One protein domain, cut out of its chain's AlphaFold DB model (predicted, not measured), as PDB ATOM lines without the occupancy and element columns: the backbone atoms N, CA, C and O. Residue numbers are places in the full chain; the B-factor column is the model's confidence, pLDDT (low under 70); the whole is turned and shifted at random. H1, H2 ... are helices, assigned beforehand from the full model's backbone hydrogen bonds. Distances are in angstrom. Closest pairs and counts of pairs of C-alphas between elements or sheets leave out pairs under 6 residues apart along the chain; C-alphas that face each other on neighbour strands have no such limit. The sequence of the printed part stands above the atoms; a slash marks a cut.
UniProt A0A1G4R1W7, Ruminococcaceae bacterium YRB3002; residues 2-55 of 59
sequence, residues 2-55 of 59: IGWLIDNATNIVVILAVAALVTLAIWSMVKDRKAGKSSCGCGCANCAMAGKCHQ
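AT A GLANCE: This is residues 2 to 55 of the 59 residues of a protein of Ruminococcaceae bacterium YRB3002 (UniProt A0A1G4R1W7). One long helix, H2, makes most of the length of a rod, with the short helix H1 at its first end and, beyond its last end, a winding stretch without named elements, residues 35 to 49, that leads to the small helix H3. The printed part has 54 residues, with three named helices in the order H1, H2, H3 and no named strand: all helix. It is extended, with a radius of gyration of the C-alphas of 19.9 A and spans of 61 by 17 by 16 A.

IN THESE COORDINATES: Find C-alpha 2 at (101.887, 119.037, 115.169), where H1, residues 2 to 7, begins. H2, residues 9 to 34, runs 36.9 A from C-alpha 9 at (104.188, 115.452, 124.773) to C-alpha 34 at (96.594, 80.435, 133.666). H3, residues 50 to 53, ends at C-alpha 53, (84.259, 76.905, 145.880).

HOW THE PARTS SIT: H1 and H2 meet only through their tight link, Asn 8. H3 is apart from H1 and from H2. In H1 and H2 every O i to N i+4 pair is within hydrogen-bond range; H3 is too short for such a pair.

THE WHOLE: The C-alphas of Gly 3 and Gly 51, the two farthest apart, are 61.4 A apart. The printed part has no cut. The link from H2 to H3 is long. Look for pLDDT under 70 at residues 36 to 46 and 54 to 55.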
ATOM      1  N   ILE A   2     100.719 119.643 114.485       76.06
ATOM      2  CA  ILE A   2     101.887 119.037 115.169       76.06
ATOM      3  C   ILE A   2     102.299 119.745 116.478       76.06
ATOM      4  O   ILE A   2     102.742 119.084 117.408       76.06
ATOM      5  N   GLY A   3     102.088 121.062 116.595       79.62
ATOM      6  CA  GLY A   3     102.409 121.820 117.815       79.62
ATOM      7  C   GLY A   3     101.623 121.390 119.061       79.62
ATOM      8  O   GLY A   3     102.193 121.350 120.141       79.62
ATOM      9  N   TRP A   4     100.355 120.978 118.916       82.50
ATOM     10  CA  TRP A   4      99.545 120.495 120.047       82.50
ATOM     11  C   TRP A   4     100.090 119.181 120.621       82.50
ATOM     12  O   TRP A   4     100.062 118.965 121.830       82.50
ATOM     13  N   LEU A   5     100.640 118.327 119.751       78.50
ATOM     14  CA  LEU A   5     101.287 117.078 120.143       78.50
ATOM     15  C   LEU A   5     102.585 117.326 120.924       78.50
ATOM     16  O   LEU A   5     102.882 116.580 121.849       78.50
ATOM     17  N   ILE A   6     103.340 118.366 120.555       83.00
ATOM     18  CA  ILE A   6     104.593 118.749 121.224       83.00
ATOM     19  C   ILE A   6     104.298 119.379 122.590       83.00
ATOM     20  O   ILE A   6     104.927 119.011 123.577       83.00
ATOM     21  N   ASP A   7     103.302 120.264 122.662       88.88
ATOM     22  CA  ASP A   7     102.881 120.931 123.900       88.88
ATOM     23  C   ASP A   7     102.370 119.928 124.954       88.88
ATOM     24  O   ASP A   7     102.658 120.038 126.142       88.88
ATOM     25  N   ASN A   8     101.699 118.864 124.497       90.81
ATOM     26  CA  ASN A   8     101.173 117.795 125.350       90.81
ATOM     27  C   ASN A   8     102.067 116.542 125.393       90.81
ATOM     28  O   ASN A   8     101.643 115.507 125.918       90.81
ATOM     29  N   ALA A   9     103.298 116.611 124.877       89.69
ATOM     30  CA  ALA A   9     104.188 115.452 124.773       89.69
ATOM     31  C   ALA A   9     104.449 114.801 126.140       89.69
ATOM     32  O   ALA A   9     104.401 113.578 126.266       89.69
ATOM     33  N   THR A  10     104.633 115.609 127.187       91.88
ATOM     34  CA  THR A  10     104.836 115.131 128.561       91.88
ATOM     35  C   THR A  10     103.644 114.324 129.071       91.88
ATOM     36  O   THR A  10     103.821 113.222 129.587       91.88
ATOM     37  N   ASN A  11     102.419 114.822 128.879       93.69
ATOM     38  CA  ASN A  11     101.209 114.108 129.292       93.69
ATOM     39  C   ASN A  11     101.060 112.776 128.550       93.69
ATOM     40  O   ASN A  11     100.731 111.763 129.167       93.69
ATOM     41  N   ILE A  12     101.338 112.757 127.243       92.62
ATOM     42  CA  ILE A  12     101.272 111.536 126.428       92.62
ATOM     43  C   ILE A  12     102.259 110.486 126.954       92.62
ATOM     44  O   ILE A  12     101.889 109.322 127.122       92.62
ATOM     45  N   VAL A  13     103.492 110.891 127.274       95.19
ATOM     46  CA  VAL A  13     104.518 109.993 127.832       95.19
ATOM     47  C   VAL A  13     104.091 109.430 129.189       95.19
ATOM     48  O   VAL A  13     104.218 108.226 129.415       95.19
ATOM     49  N   VAL A  14     103.537 110.262 130.074       96.19
ATOM     50  CA  VAL A  14     103.054 109.816 131.392       96.19
ATOM     51  C   VAL A  14     101.919 108.801 131.245       96.19
ATOM     52  O   VAL A  14     101.950 107.751 131.889       96.19
ATOM     53  N   ILE A  15     100.948 109.064 130.367       96.31
ATOM     54  CA  ILE A  15      99.831 108.142 130.116       96.31
ATOM     55  C   ILE A  15     100.345 106.804 129.574       96.31
ATOM     56  O   ILE A  15      99.911 105.752 130.044       96.31
ATOM     57  N   LEU A  16     101.295 106.826 128.634       95.88
ATOM     58  CA  LEU A  16     101.904 105.605 128.101       95.88
ATOM     59  C   LEU A  16     102.642 104.807 129.180       95.88
ATOM     60  O   LEU A  16     102.496 103.586 129.235       95.88
ATOM     61  N   ALA A  17     103.384 105.475 130.065       96.69
ATOM     62  CA  ALA A  17     104.079 104.815 131.168       96.69
ATOM     63  C   ALA A  17     103.095 104.138 132.138       96.69
ATOM     64  O   ALA A  17     103.263 102.965 132.478       96.69
ATOM     65  N   VAL A  18     102.026 104.837 132.535       97.25
ATOM     66  CA  VAL A  18     100.980 104.270 133.401       97.25
ATOM     67  C   VAL A  18     100.277 103.097 132.712       97.25
ATOM     68  O   VAL A  18     100.100 102.041 133.321       97.25
ATOM     69  N   ALA A  19      99.932 103.232 131.430       97.06
ATOM     70  CA  ALA A  19      99.313 102.160 130.655       97.06
ATOM     71  C   ALA A  19     100.218 100.917 130.559       97.06
ATOM     72  O   ALA A  19      99.740  99.787 130.699       97.06
ATOM     73  N   ALA A  20     101.531 101.098 130.393       96.88
ATOM     74  CA  ALA A  20     102.492  99.996 130.387       96.88
ATOM     75  C   ALA A  20     102.533  99.260 131.739       96.88
ATOM     76  O   ALA A  20     102.502  98.030 131.780       96.88
ATOM     77  N   LEU A  21     102.518  99.986 132.860       97.06
ATOM     78  CA  LEU A  21     102.478  99.370 134.192       97.06
ATOM     79  C   LEU A  21     101.176  98.592 134.431       97.06
ATOM     80  O   LEU A  21     101.211  97.463 134.923       97.06
ATOM     81  N   VAL A  22     100.030  99.157 134.041       97.19
ATOM     82  CA  VAL A  22      98.722  98.494 134.178       97.19
ATOM     83  C   VAL A  22      98.647  97.236 133.313       97.19
ATOM     84  O   VAL A  22      98.187  96.195 133.781       97.19
ATOM     85  N   THR A  23      99.129  97.291 132.070       96.62
ATOM     86  CA  THR A  23      99.140  96.116 131.185       96.62
ATOM     87  C   THR A  23     100.055  95.014 131.715       96.62
ATOM     88  O   THR A  23      99.646  93.853 131.706       96.62
ATOM     89  N   LEU A  24     101.228  95.350 132.261       94.56
ATOM     90  CA  LEU A  24     102.107  94.385 132.933       94.56
ATOM     91  C   LEU A  24     101.447  93.750 134.163       94.56
ATOM     92  O   LEU A  24     101.541  92.534 134.341       94.56
ATOM     93  N   ALA A  25     100.748  94.539 134.981       94.38
ATOM     94  CA  ALA A  25     100.021  94.032 136.144       94.38
ATOM     95  C   ALA A  25      98.878  93.086 135.742       94.38
ATOM     96  O   ALA A  25      98.706  92.017 136.325       94.38
ATOM     97  N   ILE A  26      98.103  93.432 134.711       94.38
ATOM     98  CA  ILE A  26      97.052  92.545 134.193       94.38
ATOM     99  C   ILE A  26      97.671  91.284 133.590       94.38
ATOM    100  O   ILE A  26      97.166  90.183 133.814       94.38
ATOM    101  N   TRP A  27      98.778  91.416 132.863       94.75
ATOM    102  CA  TRP A  27      99.467  90.284 132.259       94.75
ATOM    103  C   TRP A  27     100.000  89.305 133.309       94.75
ATOM    104  O   TRP A  27      99.804  88.097 133.151       94.75
ATOM    105  N   SER A  28     100.596  89.794 134.403       88.38
ATOM    106  CA  SER A  28     101.034  88.934 135.509       88.38
ATOM    107  C   SER A  28      99.846  88.218 136.150       88.38
ATOM    108  O   SER A  28      99.876  86.994 136.259       88.38
ATOM    109  N   MET A  29      98.746  88.928 136.422       86.38
ATOM    110  CA  MET A  29      97.519  88.326 136.955       86.38
ATOM    111  C   MET A  29      96.925  87.259 136.025       86.38
ATOM    112  O   MET A  29      96.480  86.211 136.494       86.38
ATOM    113  N   VAL A  30      96.901  87.488 134.710       88.62
ATOM    114  CA  VAL A  30      96.392  86.509 133.732       88.62
ATOM    115  C   VAL A  30      97.319  85.302 133.637       88.62
ATOM    116  O   VAL A  30      96.834  84.170 133.583       88.62
ATOM    117  N   LYS A  31      98.638  85.517 133.632       88.12
ATOM    118  CA  LYS A  31      99.631  84.439 133.639       88.12
ATOM    119  C   LYS A  31      99.493  83.581 134.896       88.12
ATOM    120  O   LYS A  31      99.454  82.359 134.787       88.12
ATOM    121  N   ASP A  32      99.357  84.208 136.058       81.94
ATOM    122  CA  ASP A  32      99.183  83.520 137.335       81.94
ATOM    123  C   ASP A  32      97.871  82.727 137.358       81.94
ATOM    124  O   ASP A  32      97.876  81.542 137.699       81.94
ATOM    125  N   ARG A  33      96.773  83.309 136.860       76.19
ATOM    126  CA  ARG A  33      95.499  82.595 136.682       76.19
ATOM    127  C   ARG A  33      95.624  81.399 135.736       76.19
ATOM    128  O   ARG A  33      95.106  80.330 136.051       76.19
ATOM    129  N   LYS A  34      96.323  81.546 134.601       78.75
ATOM    130  CA  LYS A  34      96.594  80.435 133.666       78.75
ATOM    131  C   LYS A  34      97.469  79.349 134.294       78.75
ATOM    132  O   LYS A  34      97.266  78.178 134.003       78.75
ATOM    133  N   ALA A  35      98.392  79.721 135.179       77.06
ATOM    134  CA  ALA A  35      99.214  78.794 135.954       77.06
ATOM    135  C   ALA A  35      98.456  78.138 137.130       77.06
ATOM    136  O   ALA A  35      99.072  77.465 137.955       77.06
ATOM    137  N   GLY A  36      97.138  78.342 137.242       68.56
ATOM    138  CA  GLY A  36      96.309  77.771 138.305       68.56
ATOM    139  C   GLY A  36      96.443  78.481 139.654       68.56
ATOM    140  O   GLY A  36      95.891  78.006 140.646       68.56
ATOM    141  N   LYS A  37      97.145  79.621 139.716       63.53
ATOM    142  CA  LYS A  37      97.213  80.458 140.917       63.53
ATOM    143  C   LYS A  37      95.911  81.255 141.005       63.53
ATOM    144  O   LYS A  37      95.675  82.202 140.255       63.53
ATOM    145  N   SER A  38      95.023  80.825 141.889       62.97
ATOM    146  CA  SER A  38      93.792  81.534 142.229       62.97
ATOM    147  C   SER A  38      94.077  82.686 143.198       62.97
ATOM    148  O   SER A  38      95.082  82.694 143.900       62.97
ATOM    149  N   SER A  39      93.166  83.664 143.271       59.81
ATOM    150  CA  SER A  39      93.286  84.821 144.178       59.81
ATOM    151  C   SER A  39      93.380  84.441 145.666       59.81
ATOM    152  O   SER A  39      93.754  85.274 146.487       59.81
ATOM    153  N   CYS A  40      93.033  83.205 146.032       58.78
ATOM    154  CA  CYS A  40      93.322  82.629 147.339       58.78
ATOM    155  C   CYS A  40      94.776  82.129 147.363       58.78
ATOM    156  O   CYS A  40      95.088  81.058 146.851       58.78
ATOM    157  N   GLY A  41      95.674  82.927 147.952       58.66
ATOM    158  CA  GLY A  41      97.119  82.655 148.008       58.66
ATOM    159  C   GLY A  41      97.524  81.383 148.770       58.66
ATOM    160  O   GLY A  41      98.638  80.900 148.591       58.66
ATOM    161  N   CYS A  42      96.619  80.802 149.562       58.81
ATOM    162  CA  CYS A  42      96.744  79.446 150.090       58.81
ATOM    163  C   CYS A  42      95.927  78.522 149.189       58.81
ATOM    164  O   CYS A  42      94.707  78.678 149.115       58.81
ATOM    165  N   GLY A  43      96.587  77.590 148.491       63.44
ATOM    166  CA  GLY A  43      95.944  76.676 147.545       63.44
ATOM    167  C   GLY A  43      94.631  76.075 148.067       63.44
ATOM    168  O   GLY A  43      94.455  75.867 149.270       63.44
ATOM    169  N   CYS A  44      93.700  75.783 147.154       68.38
ATOM    170  CA  CYS A  44      92.316  75.426 147.486       68.38
ATOM    171  C   CYS A  44      92.148  74.236 148.447       68.38
ATOM    172  O   CYS A  44      91.074  74.098 149.017       68.38
ATOM    173  N   ALA A  45      93.179  73.413 148.668       66.88
ATOM    174  CA  ALA A  45      93.151  72.294 149.611       66.88
ATOM    175  C   ALA A  45      93.017  72.716 151.093       66.88
ATOM    176  O   ALA A  45      92.384  71.998 151.856       66.88
ATOM    177  N   ASN A  46      93.563  73.874 151.496       67.81
ATOM    178  CA  ASN A  46      93.485  74.390 152.879       67.81
ATOM    179  C   ASN A  46      92.733  75.733 152.977       67.81
ATOM    180  O   ASN A  46      92.796  76.427 153.989       67.81
ATOM    181  N   CYS A  47      92.040  76.143 151.914       73.44
ATOM    182  CA  CYS A  47      91.268  77.382 151.918       73.44
ATOM    183  C   CYS A  47      90.037  77.236 152.831       73.44
ATOM    184  O   CYS A  47      89.280  76.280 152.691       73.44
ATOM    185  N   ALA A  48      89.766  78.214 153.704       72.88
ATOM    186  CA  ALA A  48      88.570  78.221 154.563       72.88
ATOM    187  C   ALA A  48      87.244  78.130 153.769       72.88
ATOM    188  O   ALA A  48      86.222  77.704 154.301       72.88
ATOM    189  N   MET A  49      87.261  78.489 152.477       72.19
ATOM    190  CA  MET A  49      86.134  78.341 151.544       72.19
ATOM    191  C   MET A  49      86.227  77.120 150.607       72.19
ATOM    192  O   MET A  49      85.406  77.000 149.695       72.19
ATOM    193  N   ALA A  50      87.167  76.190 150.812       74.31
ATOM    194  CA  ALA A  50      87.363  75.011 149.957       74.31
ATOM    195  C   ALA A  50      86.061  74.222 149.709       74.31
ATOM    196  O   ALA A  50      85.764  73.854 148.573       74.31
ATOM    197  N   GLY A  51      85.236  74.053 150.750       70.25
ATOM    198  CA  GLY A  51      83.962  73.330 150.680       70.25
ATOM    199  C   GLY A  51      82.838  74.033 149.904       70.25
ATOM    200  O   GLY A  51      81.876  73.370 149.523       70.25
ATOM    201  N   LYS A  52      82.938  75.346 149.644       71.94
ATOM    202  CA  LYS A  52      81.949  76.099 148.842       71.94
ATOM    203  C   LYS A  52      82.418  76.353 147.410       71.94
ATOM    204  O   LYS A  52      81.605  76.318 146.493       71.94
ATOM    205  N   CYS A  53      83.714  76.591 147.203       72.62
ATOM    206  CA  CYS A  53      84.259  76.905 145.880       72.62
ATOM    207  C   CYS A  53      84.354  75.681 144.949       72.62
ATOM    208  O   CYS A  53      84.224  75.839 143.739       72.62
ATOM    209  N   HIS A  54      84.541  74.471 145.489       65.19
ATOM    210  CA  HIS A  54      84.622  73.221 144.719       65.19
ATOM    211  C   HIS A  54      83.496  72.251 145.095       65.19
ATOM    212  O   HIS A  54      83.738  71.083 145.400       65.19
ATOM    213  N   GLN A  55      82.249  72.724 145.103       62.72
ATOM    214  CA  GLN A  55      81.110  71.856 145.380       62.72
ATOM    215  C   GLN A  55      80.974  70.821 144.246       62.72
ATOM    216  O   GLN A  55      80.501  71.134 143.153       62.72
TER     217      GLN A  55